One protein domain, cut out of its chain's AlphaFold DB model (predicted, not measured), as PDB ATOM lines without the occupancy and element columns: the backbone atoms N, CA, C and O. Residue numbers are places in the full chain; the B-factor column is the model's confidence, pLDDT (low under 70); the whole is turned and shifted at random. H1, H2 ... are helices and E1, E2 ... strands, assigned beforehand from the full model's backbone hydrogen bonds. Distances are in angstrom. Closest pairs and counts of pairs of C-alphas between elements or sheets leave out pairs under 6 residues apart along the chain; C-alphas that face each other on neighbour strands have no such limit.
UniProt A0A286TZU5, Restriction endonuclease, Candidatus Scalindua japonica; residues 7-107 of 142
ATOM      1  N   ILE A   7     116.874  96.437  83.704       95.06
ATOM      2  CA  ILE A   7     115.547  96.502  84.314       95.06
ATOM      3  C   ILE A   7     115.632  97.445  85.515       95.06
ATOM      4  O   ILE A   7     116.542  97.323  86.332       95.06
ATOM      5  N   LYS A   8     114.712  98.407  85.601       95.69
ATOM      6  CA  LYS A   8     114.583  99.327  86.740       95.69
ATOM      7  C   LYS A   8     113.173  99.221  87.304       95.69
ATOM      8  O   LYS A   8     112.218  99.463  86.573       95.69
ATOM      9  N   GLU A   9     113.041  98.918  88.591       97.06
ATOM     10  CA  GLU A   9     111.756  99.036  89.288       97.06
ATOM     11  C   GLU A   9     111.362 100.514  89.430       97.06
ATOM     12  O   GLU A   9     112.185 101.363  89.785       97.06
ATOM     13  N   LEU A  10     110.110 100.826  89.106       97.44
ATOM     14  CA  LEU A  10     109.552 102.161  89.265       97.44
ATOM     15  C   LEU A  10     109.189 102.412  90.729       97.44
ATOM     16  O   LEU A  10     108.691 101.538  91.435       97.44
ATOM     17  N   THR A  11     109.389 103.647  91.170       96.44
ATOM     18  CA  THR A  11     108.933 104.121  92.478       96.44
ATOM     19  C   THR A  11     107.406 104.166  92.549       96.44
ATOM     20  O   THR A  11     106.724 104.290  91.531       96.44
ATOM     21  N   SER A  12     106.840 104.166  93.758       93.81
ATOM     22  CA  SER A  12     105.387 104.284  93.956       93.81
ATOM     23  C   SER A  12     104.788 105.536  93.299       93.81
ATOM     24  O   SER A  12     103.650 105.506  92.831       93.81
ATOM     25  N   HIS A  13     105.558 106.627  93.221       95.69
ATOM     26  CA  HIS A  13     105.142 107.852  92.541       95.69
ATOM     27  C   HIS A  13     105.093 107.674  91.015       95.69
ATOM     28  O   HIS A  13     104.066 107.970  90.406       95.69
ATOM     29  N   GLU A  14     106.155 107.128  90.409       96.25
ATOM     30  CA  GLU A  14     106.199 106.808  88.971       96.25
ATOM     31  C   GLU A  14     105.084 105.816  88.586       96.25
ATOM     32  O   GLU A  14     104.412 106.002  87.572       96.25
ATOM     33  N   VAL A  15     104.837 104.798  89.421       95.50
ATOM     34  CA  VAL A  15     103.728 103.844  89.247       95.50
ATOM     35  C   VAL A  15     102.386 104.570  89.256       95.50
ATOM     36  O   VAL A  15     101.593 104.393  88.335       95.50
ATOM     37  N   SER A  16     102.135 105.414  90.259       93.31
ATOM     38  CA  SER A  16     100.869 106.147  90.381       93.31
ATOM     39  C   SER A  16     100.613 107.042  89.169       93.31
ATOM     40  O   SER A  16      99.506 107.043  88.639       93.31
ATOM     41  N   GLN A  17     101.641 107.743  88.679       94.31
ATOM     42  CA  GLN A  17     101.548 108.551  87.462       94.31
ATOM     43  C   GLN A  17     101.237 107.691  86.234       94.31
ATOM     44  O   GLN A  17     100.328 108.013  85.472       94.31
ATOM     45  N   LEU A  18     101.942 106.576  86.050       94.50
ATOM     46  CA  LEU A  18     101.752 105.704  84.892       94.50
ATOM     47  C   LEU A  18     100.359 105.055  84.871       94.50
ATOM     48  O   LEU A  18      99.763 104.904  83.807       94.50
ATOM     49  N   LEU A  19      99.808 104.719  86.040       92.81
ATOM     50  CA  LEU A  19      98.475 104.125  86.163       92.81
ATOM     51  C   LEU A  19      97.326 105.101  85.868       92.81
ATOM     52  O   LEU A  19      96.210 104.639  85.621       92.81
ATOM     53  N   THR A  20      97.584 106.414  85.809       92.38
ATOM     54  CA  THR A  20      96.594 107.393  85.315       92.38
ATOM     55  C   THR A  20      96.295 107.214  83.824       92.38
ATOM     56  O   THR A  20      95.214 107.572  83.356       92.38
ATOM     57  N   ASN A  21      97.215 106.607  83.063       91.69
ATOM     58  CA  ASN A  21      96.982 106.255  81.671       91.69
ATOM     59  C   ASN A  21      96.060 105.030  81.591       91.69
ATOM     60  O   ASN A  21      96.492 103.894  81.805       91.69
ATOM     61  N   LYS A  22      94.797 105.262  81.214       87.25
ATOM     62  CA  LYS A  22      93.757 104.227  81.102       87.25
ATOM     63  C   LYS A  22      94.161 103.047  80.215       87.25
ATOM     64  O   LYS A  22      93.894 101.896  80.549       87.25
ATOM     65  N   LYS A  23      94.852 103.302  79.098       86.50
ATOM     66  CA  LYS A  23      95.306 102.238  78.189       86.50
ATOM     67  C   LYS A  23      96.355 101.352  78.855       86.50
ATOM     68  O   LYS A  23      96.319 100.136  78.688       86.50
ATOM     69  N   PHE A  24      97.265 101.947  79.624       91.31
ATOM     70  CA  PHE A  24      98.261 101.193  80.379       91.31
ATOM     71  C   PHE A  24      97.622 100.393  81.522       91.31
ATOM     72  O   PHE A  24      97.984  99.236  81.746       91.31
ATOM     73  N   SER A  25      96.670 100.986  82.244       89.69
ATOM     74  CA  SER A  25      96.051 100.380  83.427       89.69
ATOM     75  C   SER A  25      94.915  99.395  83.126       89.69
ATOM     76  O   SER A  25      94.540  98.657  84.036       89.69
ATOM     77  N   LYS A  26      94.444  99.313  81.870       88.25
ATOM     78  CA  LYS A  26      93.323  98.461  81.428       88.25
ATOM     79  C   LYS A  26      93.433  96.995  81.861       88.25
ATOM     80  O   LYS A  26      92.490  96.460  82.429       88.25
ATOM     81  N   LEU A  27      94.582  96.363  81.617       90.31
ATOM     82  CA  LEU A  27      94.883  95.026  82.137       90.31
ATOM     83  C   LEU A  27      95.416  95.168  83.570       90.31
ATOM     84  O   LEU A  27      96.474  95.786  83.764       90.31
ATOM     85  N   LYS A  28      94.706  94.626  84.563       91.25
ATOM     86  CA  LYS A  28      94.977  94.824  86.001       91.25
ATOM     87  C   LYS A  28      94.929  93.503  86.787       91.25
ATOM     88  O   LYS A  28      94.249  92.585  86.341       91.25
ATOM     89  N   PRO A  29      95.612  93.407  87.943       93.56
ATOM     90  CA  PRO A  29      95.470  92.273  88.860       93.56
ATOM     91  C   PRO A  29      94.002  91.971  89.185       93.56
ATOM     92  O   PRO A  29      93.258  92.895  89.518       93.56
ATOM     93  N   SER A  30      93.595  90.703  89.099       94.12
ATOM     94  CA  SER A  30      92.210  90.264  89.329       94.12
ATOM     95  C   SER A  30      92.085  89.216  90.432       94.12
ATOM     96  O   SER A  30      91.174  89.294  91.255       94.12
ATOM     97  N   SER A  31      92.995  88.239  90.482       95.56
ATOM     98  CA  SER A  31      92.974  87.181  91.493       95.56
ATOM     99  C   SER A  31      94.364  86.607  91.764       95.56
ATOM    100  O   SER A  31      95.227  86.559  90.886       95.56
ATOM    101  N   CYS A  32      94.603  86.167  92.999       96.12
ATOM    102  CA  CYS A  32      95.779  85.373  93.328       96.12
ATOM    103  C   CYS A  32      95.536  83.911  92.950       96.12
ATOM    104  O   CYS A  32      94.623  83.287  93.488       96.12
ATOM    105  N   ASN A  33      96.406  83.338  92.115       94.50
ATOM    106  CA  ASN A  33      96.310  81.934  91.709       94.50
ATOM    107  C   ASN A  33      96.550  80.947  92.870       94.50
ATOM    108  O   ASN A  33      96.239  79.770  92.748       94.50
ATOM    109  N   LEU A  34      97.128  81.411  93.987       94.44
ATOM    110  CA  LEU A  34      97.456  80.565  95.136       94.44
ATOM    111  C   LEU A  34      96.372  80.573  96.223       94.44
ATOM    112  O   LEU A  34      95.990  79.510  96.698       94.44
ATOM    113  N   CYS A  35      95.898  81.750  96.649       95.62
ATOM    114  CA  CYS A  35      94.945  81.870  97.764       95.62
ATOM    115  C   CYS A  35      93.553  82.382  97.364       95.62
ATOM    116  O   CYS A  35      92.680  82.485  98.220       95.62
ATOM    117  N   GLY A  36      93.338  82.749  96.097       94.88
ATOM    118  CA  GLY A  36      92.043  83.237  95.614       94.88
ATOM    119  C   GLY A  36      91.652  84.654  96.055       94.88
ATOM    120  O   GLY A  36      90.561  85.097  95.706       94.88
ATOM    121  N   GLU A  37      92.508  85.387  96.782       96.44
ATOM    122  CA  GLU A  37      92.306  86.819  97.083       96.44
ATOM    123  C   GLU A  37      92.068  87.608  95.784       96.44
ATOM    124  O   GLU A  37      92.703  87.314  94.773       96.44
ATOM    125  N   LYS A  38      91.166  88.600  95.804       94.19
ATOM    126  CA  LYS A  38      90.695  89.335  94.609       94.19
ATOM    127  C   LYS A  38      90.902  90.851  94.665       94.19
ATOM    128  O   LYS A  38      90.609  91.538  93.692       94.19
ATOM    129  N   LYS A  39      91.340  91.408  95.797       90.06
ATOM    130  CA  LYS A  39      91.368  92.867  96.009       90.06
ATOM    131  C   LYS A  39      92.735  93.405  96.415       90.06
ATOM    132  O   LYS A  39      93.114  94.485  95.972       90.06
ATOM    133  N   ARG A  40      93.461  92.688  97.271       92.44
ATOM    134  CA  ARG A  40      94.674  93.203  97.929       92.44
ATOM    135  C   ARG A  40      95.941  92.797  97.178       92.44
ATOM    136  O   ARG A  40      96.532  91.746  97.441       92.44
ATOM    137  N   PHE A  41      96.328  93.636  96.217       95.19
ATOM    138  CA  PHE A  41      97.509  93.434  95.379       95.19
ATOM    139  C   PHE A  41      98.428  94.650  95.390       95.19
ATOM    140  O   PHE A  41      98.035  95.746  94.987       95.19
ATOM    141  N   LEU A  42      99.692  94.431  95.748       94.31
ATOM    142  CA  LEU A  42     100.744  95.424  95.597       94.31
ATOM    143  C   LEU A  42     101.333  95.322  94.189       94.31
ATOM    144  O   LEU A  42     102.075  94.390  93.876       94.31
ATOM    145  N   ARG A  43     100.989  96.280  93.331       94.00
ATOM    146  CA  ARG A  43     101.460  96.321  91.943       94.00
ATOM    147  C   ARG A  43     102.907  96.814  91.874       94.00
ATOM    148  O   ARG A  43     103.244  97.840  92.460       94.00
ATOM    149  N   ARG A  44     103.740  96.104  91.120       95.31
ATOM    150  CA  ARG A  44     105.159  96.395  90.888       95.31
ATOM    151  C   ARG A  44     105.382  96.537  89.390       95.31
ATOM    152  O   ARG A  44     105.113  95.610  88.628       95.31
ATOM    153  N   ILE A  45     105.845  97.706  88.962       97.06
ATOM    154  CA  ILE A  45     106.087  97.997  87.547       97.06
ATOM    155  C   ILE A  45     107.565  98.282  87.357       97.06
ATOM    156  O   ILE A  45     108.177  98.998  88.142       97.06
ATOM    157  N   PHE A  46     108.117  97.747  86.279       97.69
ATOM    158  CA  PHE A  46     109.514  97.879  85.924       97.69
ATOM    159  C   PHE A  46     109.625  98.436  84.514       97.69
ATOM    160  O   PHE A  46     108.857  98.064  83.629       97.69
ATOM    161  N   GLU A  47     110.600  99.301  84.282       97.62
ATOM    162  CA  GLU A  47     110.979  99.723  82.943       97.62
ATOM    163  C   GLU A  47     112.153  98.889  82.432       97.62
ATOM    164  O   GLU A  47     113.137  98.664  83.143       97.62
ATOM    165  N   VAL A  48     112.050  98.453  81.177       96.88
ATOM    166  CA  VAL A  48     113.070  97.662  80.493       96.88
ATOM    167  C   VAL A  48     113.772  98.518  79.441       96.88
ATOM    168  O   VAL A  48     113.179  98.966  78.458       96.88
ATOM    169  N   TYR A  49     115.077  98.695  79.615       94.94
ATOM    170  CA  TYR A  49     115.957  99.413  78.700       94.94
ATOM    171  C   TYR A  49     116.823  98.454  77.879       94.94
ATOM    172  O   TYR A  49     117.010  97.292  78.222       94.94
ATOM    173  N   GLY A  50     117.407  98.966  76.792       92.31
ATOM    174  CA  GLY A  50     118.342  98.208  75.949       92.31
ATOM    175  C   GLY A  50     117.675  97.324  74.890       92.31
ATOM    176  O   GLY A  50     118.362  96.823  74.001       92.31
ATOM    177  N   VAL A  51     116.343  97.216  74.903       92.94
ATOM    178  CA  VAL A  51     115.562  96.470  73.908       92.94
ATOM    179  C   VAL A  51     115.069  97.400  72.798       92.94
ATOM    180  O   VAL A  51     114.366  98.382  73.043       92.94
ATOM    181  N   ALA A  52     115.419  97.090  71.548       91.75
ATOM    182  CA  ALA A  52     114.929  97.835  70.388       91.75
ATOM    183  C   ALA A  52     113.400  97.706  70.250       91.75
ATOM    184  O   ALA A  52     112.879  96.604  70.389       91.75
ATOM    185  N   LYS A  53     112.697  98.792  69.884       92.06
ATOM    186  CA  LYS A  53     111.219  98.826  69.766       92.06
ATOM    187  C   LYS A  53     110.639  97.667  68.947       92.06
ATOM    188  O   LYS A  53     109.696  97.017  69.375       92.06
ATOM    189  N   ARG A  54     111.270  97.329  67.814       92.62
ATOM    190  CA  ARG A  54     110.872  96.199  66.949       92.62
ATOM    191  C   ARG A  54     110.940  94.813  67.611       92.62
ATOM    192  O   ARG A  54     110.483  93.850  67.019       92.62
ATOM    193  N   LYS A  55     111.563  94.705  68.787       93.56
ATOM    194  CA  LYS A  55     111.723  93.466  69.562       93.56
ATOM    195  C   LYS A  55     110.883  93.442  70.840       93.56
ATOM    196  O   LYS A  55     111.000  92.501  71.612       93.56
ATOM    197  N   HIS A  56     110.057  94.457  71.101       93.69
ATOM    198  CA  HIS A  56     109.220  94.486  72.312       93.69
ATOM    199  C   HIS A  56     108.229  93.316  72.366       93.69
ATOM    200  O   HIS A  56     107.930  92.832  73.452       93.69
ATOM    201  N   SER A  57     107.790  92.825  71.204       93.12
ATOM    202  CA  SER A  57     106.882  91.676  71.059       93.12
ATOM    203  C   SER A  57     107.570  90.411  70.533       93.12
ATOM    204  O   SER A  57     106.897  89.494  70.089       93.12
ATOM    205  N   ASP A  58     108.904  90.375  70.511       94.94
ATOM    206  CA  ASP A  58     109.657  89.197  70.072       94.94
ATOM    207  C   ASP A  58     109.701  88.154  71.199       94.94
ATOM    208  O   ASP A  58     110.197  88.447  72.290       94.94
ATOM    209  N   ASP A  59     109.218  86.938  70.932       94.81
ATOM    210  CA  ASP A  59     109.078  85.872  71.939       94.81
ATOM    211  C   ASP A  59     110.397  85.536  72.630       94.81
ATOM    212  O   ASP A  59     110.450  85.371  73.848       94.81
ATOM    213  N   LYS A  60     111.497  85.478  71.872       94.50
ATOM    214  CA  LYS A  60     112.826  85.203  72.431       94.50
ATOM    215  C   LYS A  60     113.243  86.297  73.412       94.50
ATOM    216  O   LYS A  60     113.759  86.003  74.490       94.50
ATOM    217  N   THR A  61     113.018  87.555  73.049       93.38
ATOM    218  CA  THR A  61     113.303  88.712  73.903       93.38
ATOM    219  C   THR A  61     112.456  88.675  75.174       93.38
ATOM    220  O   THR A  61     113.000  88.810  76.270       93.38
ATOM    221  N   GLN A  62     111.151  88.435  75.051       95.19
ATOM    222  CA  GLN A  62     110.249  88.345  76.197       95.19
ATOM    223  C   GLN A  62     110.581  87.162  77.115       95.19
ATOM    224  O   GLN A  62     110.617  87.333  78.331       95.19
ATOM    225  N   ASN A  63     110.903  85.989  76.567       95.06
ATOM    226  CA  ASN A  63     111.290  84.815  77.353       95.06
ATOM    227  C   ASN A  63     112.584  85.040  78.140       95.06
ATOM    228  O   ASN A  63     112.666  84.647  79.302       95.06
ATOM    229  N   ASN A  64     113.566  85.731  77.557       93.94
ATOM    230  CA  ASN A  64     114.777  86.105  78.285       93.94
ATOM    231  C   ASN A  64     114.466  87.028  79.472       93.94
ATOM    232  O   ASN A  64     114.985  86.809  80.562       93.94
ATOM    233  N   ILE A  65     113.581  88.014  79.287       95.31
ATOM    234  CA  ILE A  65     113.164  88.899  80.383       95.31
ATOM    235  C   ILE A  65     112.393  88.106  81.451       95.31
ATOM    236  O   ILE A  65     112.640  88.293  82.636       95.31
ATOM    237  N   ARG A  66     111.510  87.170  81.067       95.00
ATOM    238  CA  ARG A  66     110.815  86.280  82.021       95.00
ATOM    239  C   ARG A  66     111.793  85.480  82.877       95.00
ATOM    240  O   ARG A  66     111.620  85.408  84.091       95.00
ATOM    241  N   LEU A  67     112.821  84.906  82.254       93.94
ATOM    242  CA  LEU A  67     113.872  84.174  82.959       93.94
ATOM    243  C   LEU A  67     114.616  85.078  83.946       93.94
ATOM    244  O   LEU A  67     114.800  84.690  85.097       93.94
ATOM    245  N   GLU A  68     114.979  86.291  83.527       94.12
ATOM    246  CA  GLU A  68     115.643  87.271  84.389       94.12
ATOM    247  C   GLU A  68     114.772  87.657  85.597       94.12
ATOM    248  O   GLU A  68     115.254  87.664  86.729       94.12
ATOM    249  N   PHE A  69     113.472  87.880  85.385       94.75
ATOM    250  CA  PHE A  69     112.510  88.167  86.452       94.75
ATOM    251  C   PHE A  69     112.374  87.027  87.459       94.75
ATOM    252  O   PHE A  69     112.407  87.258  88.671       94.75
ATOM    253  N   LYS A  70     112.276  85.791  86.963       93.38
ATOM    254  CA  LYS A  70     112.204  84.607  87.816       93.38
ATOM    255  C   LYS A  70     113.473  84.438  88.653       93.38
ATOM    256  O   LYS A  70     113.381  84.145  89.838       93.38
ATOM    257  N   GLN A  71     114.647  84.650  88.055       92.31
ATOM    258  CA  GLN A  71     115.940  84.442  88.714       92.31
ATOM    259  C   GLN A  71     116.310  85.557  89.699       92.31
ATOM    260  O   GLN A  71     116.790  85.265  90.788       92.31
ATOM    261  N   GLN A  72     116.115  86.824  89.326       91.62
ATOM    262  CA  GLN A  72     116.574  87.963  90.130       91.62
ATOM    263  C   GLN A  72     115.523  88.458  91.127       91.62
ATOM    264  O   GLN A  72     115.877  88.919  92.208       91.62
ATOM    265  N   TYR A  73     114.236  88.376  90.777       89.56
ATOM    266  CA  TYR A  73     113.156  88.989  91.558       89.56
ATOM    267  C   TYR A  73     112.199  87.964  92.177       89.56
ATOM    268  O   TYR A  73     111.319  88.364  92.939       89.56
ATOM    269  N   SER A  74     112.358  86.667  91.875       92.00
ATOM    270  CA  SER A  74     111.424  85.601  92.285       92.00
ATOM    271  C   SER A  74     109.969  85.914  91.900       92.00
ATOM    272  O   SER A  74     109.035  85.687  92.669       92.00
ATOM    273  N   ILE A  75     109.781  86.497  90.712       93.50
ATOM    274  CA  ILE A  75     108.465  86.835  90.166       93.50
ATOM    275  C   ILE A  75     108.083  85.795  89.115       93.50
ATOM    276  O   ILE A  75     108.768  85.661  88.100       93.50
ATOM    277  N   ASP A  76     106.975  85.089  89.343       85.69
ATOM    278  CA  ASP A  76     106.489  84.049  88.438       85.69
ATOM    279  C   ASP A  76     105.726  84.640  87.252       85.69
ATOM    280  O   ASP A  76     106.014  84.314  86.097       85.69
ATOM    281  N   PHE A  77     104.737  85.501  87.520       91.25
ATOM    282  CA  PHE A  77     103.844  86.030  86.489       91.25
ATOM    283  C   PHE A  77     104.143  87.503  86.211       91.25
ATOM    284  O   PHE A  77     104.132  88.357  87.104       91.25
ATOM    285  N   ILE A  78     104.410  87.790  84.935       94.25
ATOM    286  CA  ILE A  78     104.692  89.135  84.439       94.25
ATOM    287  C   ILE A  78     103.946  89.417  83.135       94.25
ATOM    288  O   ILE A  78     103.828  88.545  82.265       94.25
ATOM    289  N   PHE A  79     103.534  90.668  82.960       94.44
ATOM    290  CA  PHE A  79     102.866  91.164  81.763       94.44
ATOM    291  C   PHE A  79     103.713  92.237  81.091       94.44
ATOM    292  O   PHE A  79     104.097  93.227  81.710       94.44
ATOM    293  N   PHE A  80     103.991  92.054  79.801       94.75
ATOM    294  CA  PHE A  80     104.693  93.057  79.010       94.75
ATOM    295  C   PHE A  80     103.724  94.141  78.560       94.75
ATOM    296  O   PHE A  80     102.642  93.851  78.048       94.75
ATOM    297  N   LYS A  81     104.123  95.398  78.739       94.50
ATOM    298  CA  LYS A  81     103.345  96.566  78.333       94.50
ATOM    299  C   LYS A  81     104.227  97.542  77.582       94.50
ATOM    300  O   LYS A  81     105.373  97.763  77.957       94.50
ATOM    301  N   THR A  82     103.668  98.180  76.562       93.44
ATOM    302  CA  THR A  82     104.352  99.250  75.834       93.44
ATOM    303  C   THR A  82     103.576 100.542  76.008       93.44
ATOM    304  O   THR A  82     102.386 100.594  75.702       93.44
ATOM    305  N   ASN A  83     104.251 101.590  76.473       93.06
ATOM    306  CA  ASN A  83     103.688 102.936  76.557       93.06
ATOM    307  C   ASN A  83     104.709 103.957  76.055       93.06
ATOM    308  O   ASN A  83     105.877 103.894  76.428       93.06
ATOM    309  N   ASP A  84     104.288 104.841  75.150       90.88
ATOM    310  CA  ASP A  84     105.138 105.864  74.516       90.88
ATOM    311  C   ASP A  84     106.451 105.312  73.922       90.88
ATOM    312  O   ASP A  84     107.516 105.929  73.943       90.88
ATOM    313  N   GLY A  85     106.382 104.093  73.376       90.44
ATOM    314  CA  GLY A  85     107.524 103.394  72.786       90.44
ATOM    315  C   GLY A  85     108.565 102.890  73.792       90.44
ATOM    316  O   GLY A  85     109.656 102.501  73.371       90.44
ATOM    317  N   ARG A  86     108.246 102.897  75.088       95.00
ATOM    318  CA  ARG A  86     109.033 102.299  76.171       95.00
ATOM    319  C   ARG A  86     108.431 100.947  76.540       95.00
ATOM    320  O   ARG A  86     107.213 100.780  76.470       95.00
ATOM    321  N   LEU A  87     109.290 100.001  76.906       96.62
ATOM    322  CA  LEU A  87     108.891  98.664  77.331       96.62
ATOM    323  C   LEU A  87     108.823  98.622  78.854       96.62
ATOM    324  O   LEU A  87     109.774  99.002  79.535       96.62
ATOM    325  N   PHE A  88     107.714  98.118  79.366       97.44
ATOM    326  CA  PHE A  88     107.467  97.922  80.781       97.44
ATOM    327  C   PHE A  88     107.124  96.465  81.062       97.44
ATOM    328  O   PHE A  88     106.585  95.751  80.212       97.44
ATOM    329  N   VAL A  89     107.404  96.059  82.291       96.88
ATOM    330  CA  VAL A  89     106.940  94.815  82.885       96.88
ATOM    331  C   VAL A  89     106.037  95.167  84.057       96.88
ATOM    332  O   VAL A  89     106.416  95.942  84.927       96.88
ATOM    333  N   ASP A  90     104.837  94.608  84.063       96.38
ATOM    334  CA  ASP A  90     103.838  94.775  85.110       96.38
ATOM    335  C   ASP A  90     103.651  93.441  85.831       96.38
ATOM    336  O   ASP A  90     103.420  92.407  85.200       96.38
ATOM    337  N   SER A  91     103.789  93.470  87.147       95.94
ATOM    338  CA  SER A  91     103.555  92.338  88.029       95.94
ATOM    339  C   SER A  91     102.890  92.824  89.315       95.94
ATOM    340  O   SER A  91     102.751  94.026  89.562       95.94
ATOM    341  N   ALA A  92     102.445  91.892  90.141       95.81
ATOM    342  CA  ALA A  92     101.822  92.195  91.410       95.81
ATOM    343  C   ALA A  92     102.167  91.130  92.444       95.81
ATOM    344  O   ALA A  92     102.493  89.993  92.113       95.81
ATOM    345  N   VAL A  93     102.076  91.522  93.707       96.06
ATOM    346  CA  VAL A  93     102.243  90.645  94.861       96.06
ATOM    347  C   VAL A  93     100.921  90.600  95.609       96.06
ATOM    348  O   VAL A  93     100.343  91.644  95.912       96.06
ATOM    349  N   CYS A  94     100.438  89.403  95.924       96.62
ATOM    350  CA  CYS A  94      99.297  89.245  96.814       96.62
ATOM    351  C   CYS A  94      99.694  89.691  98.223       96.62
ATOM    352  O   CYS A  94     100.638  89.155  98.802       96.62
ATOM    353  N   GLU A  95      98.979  90.650  98.801       96.50
ATOM    354  CA  GLU A  95      99.323  91.128 100.142       96.50
ATOM    355  C   GLU A  95      99.015  90.095 101.233       96.50
ATOM    356  O   GLU A  95      99.657  90.134 102.283       96.50
ATOM    357  N   GLU A  96      98.113  89.149 100.955       96.44
ATOM    358  CA  GLU A  96      97.717  88.074 101.866       96.44
ATOM    359  C   GLU A  96      98.780  86.966 101.939       96.44
ATOM    360  O   GLU A  96      99.349  86.719 102.996       96.44
ATOM    361  N   CYS A  97      99.103  86.324 100.810       95.62
ATOM    362  CA  CYS A  97      99.988  85.149 100.785       95.62
ATOM    363  C   CYS A  97     101.389  85.421 100.215       95.62
ATOM    364  O   CYS A  97     102.187  84.497 100.079       95.62
ATOM    365  N   LYS A  98     101.687  86.671  99.838       95.19
ATOM    366  CA  LYS A  98     102.960  87.120  99.235       95.19
ATOM    367  C   LYS A  98     103.319  86.478  97.888       95.19
ATOM    368  O   LYS A  98     104.403  86.722  97.368       95.19
ATOM    369  N   SER A  99     102.404  85.718  97.289       94.88
ATOM    370  CA  SER A  99     102.592  85.121  95.965       94.88
ATOM    371  C   SER A  99     102.670  86.180  94.861       94.88
ATOM    372  O   SER A  99     101.950  87.181  94.900       94.88
ATOM    373  N   THR A 100     103.510  85.926  93.855       95.06
ATOM    374  CA  THR A 100     103.616  86.710  92.610       95.06
ATOM    375  C   THR A 100     102.845  86.078  91.446       95.06
ATOM    376  O   THR A 100     102.785  86.645  90.355       95.06
ATOM    377  N   ALA A 101     102.216  84.918  91.668       94.00
ATOM    378  CA  ALA A 101     101.361  84.243  90.697       94.00
ATOM    379  C   ALA A 101      99.975  84.912  90.652       94.00
ATOM    380  O   ALA A 101      98.976  84.377  91.142       94.00
ATOM    381  N   ILE A 102      99.934  86.134  90.122       95.25
ATOM    382  CA  ILE A 102      98.728  86.961  90.050       95.25
ATOM    383  C   ILE A 102      98.137  86.899  88.647       95.25
ATOM    384  O   ILE A 102      98.810  87.194  87.659       95.25
ATOM    385  N   VAL A 103      96.861  86.530  88.569       92.94
ATOM    386  CA  VAL A 103      96.068  86.583  87.343       92.94
ATOM    387  C   VAL A 103      95.712  88.039  87.072       92.94
ATOM    388  O   VAL A 103      95.371  88.787  87.992       92.94
ATOM    389  N   TYR A 104      95.817  88.451  85.813       92.50
ATOM    390  CA  TYR A 104      95.390  89.769  85.365       92.50
ATOM    391  C   TYR A 104      94.191  89.628  84.442       92.50
ATOM    392  O   TYR A 104      94.100  88.660  83.692       92.50
ATOM    393  N   ASP A 105      93.318  90.627  84.469       90.31
ATOM    394  CA  ASP A 105      92.108  90.652  83.661       90.31
ATOM    395  C   ASP A 105      91.781  92.069  83.171       90.31
ATOM    396  O   ASP A 105      92.330  93.070  83.660       90.31
ATOM    397  N   ILE A 106      90.913  92.143  82.167       86.62
ATOM    398  CA  ILE A 106      90.352  93.367  81.608       86.62
ATOM    399  C   ILE A 106      88.890  93.439  82.029       86.62
ATOM    400  O   ILE A 106      88.112  92.523  81.798       86.62
ATOM    401  N   ASP A 107      88.499  94.577  82.585       83.69
ATOM    402  CA  ASP A 107      87.090  94.844  82.841       83.69
ATOM    403  C   ASP A 107      86.383  95.164  81.517       83.69
ATOM    404  O   ASP A 107      86.575  96.237  80.945       83.69
TER     405      ASP A 107
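Overview. This is residues 7 to 107 of the 142 residues of the protein "Restriction endonuclease" of Candidatus Scalindua japonica (UniProt A0A286TZU5). A strongly twisted sheet of four strands forms the core, with the two long strands E3 and E5 side by side through its middle; H1 crosses over E3 on one side of the body and H3 lies away on the other side. A separate two-stranded ribbon, E2 and E6, sits beside the end of the sheet where E3 begins and E5 ends. The printed part has 101 residues with three named helices and six named strands, in the order E1 H1 H2 E2 E3 H3 E4 E5 E6, of mixed class; the larger sheet runs E1 E3 E5 E4, and both sheets are antiparallel. The whole is compact, with a radius of gyration of the C-alphas of 13.2 A and spans of 37 by 30 by 24 A.

Arrangement. E1, residues 7 to 9, is an edge strand, antiparallel to E3, residues 41 to 49; N 8 and O 47 are 2.9 A apart, within hydrogen-bond range. H1, residues 12 to 19, is on this sheet at a height over the sheet of 8.8 A; it lies over E3, and over E5, residues 86 to 94, only just not, with 2 C-alphas falling on it. H1 runs across the strands, at 87 degrees to E3 on the local plane; the closest C-alphas, of Val 15 and Ile 45, are 6.5 A apart. H2, residues 22 to 25, only just touches H1, only at the corner by their link, with 3 pairs of C-alphas within 8 A; the closest, of Leu 19 and Ser 25, are 5.2 A apart. H2 only grazes the sheet, with residues 23 to 25. E2, residues 27 to 32, is antiparallel to E6, residues 102 to 106, with N 30 and O 103 at 2.8 A. E3 and E5 are antiparallel inner strands at 156 degrees, with N 44 and O 91 at 2.8 A. H3, residues 59 to 73, only grazes the sheet, with residues 62 to 69, and is apart from H1 and H2. E4, residues 79 to 83, is the other edge strand and forms a hairpin with E5, with N 81 and O 88 at 2.9 A. E3, H3 and E4 make a split strand-helix-strand unit, two strands running the same way with E5 between them, and its crossover is right-handed. The closest C-alphas of E5 and E6, those of Ala 92 and Ile 102, are 6.2 A apart. In H1 and H3 every O i to N i+4 pair is within hydrogen-bond range; H2 is too short for such a pair.

Along the chain. E1 begins with C-alpha 7 at (115.547, 96.502, 84.314). E3 is 25.6 A long, E5 26.3 A, H3 20.3 A and H1 10.4 A. E5 ends with C-alpha 94 at (99.297, 89.245, 96.814), and E6 ends with C-alpha 106 at (90.352, 93.367, 81.608).

Size, cuts and confidence. The two C-alphas farthest apart, of Arg 54 and Glu 96, are 38.2 A apart. The printed part has no cut, and no link is long. The mean pLDDT of the printed part is 93.8, and no printed residue is under 70.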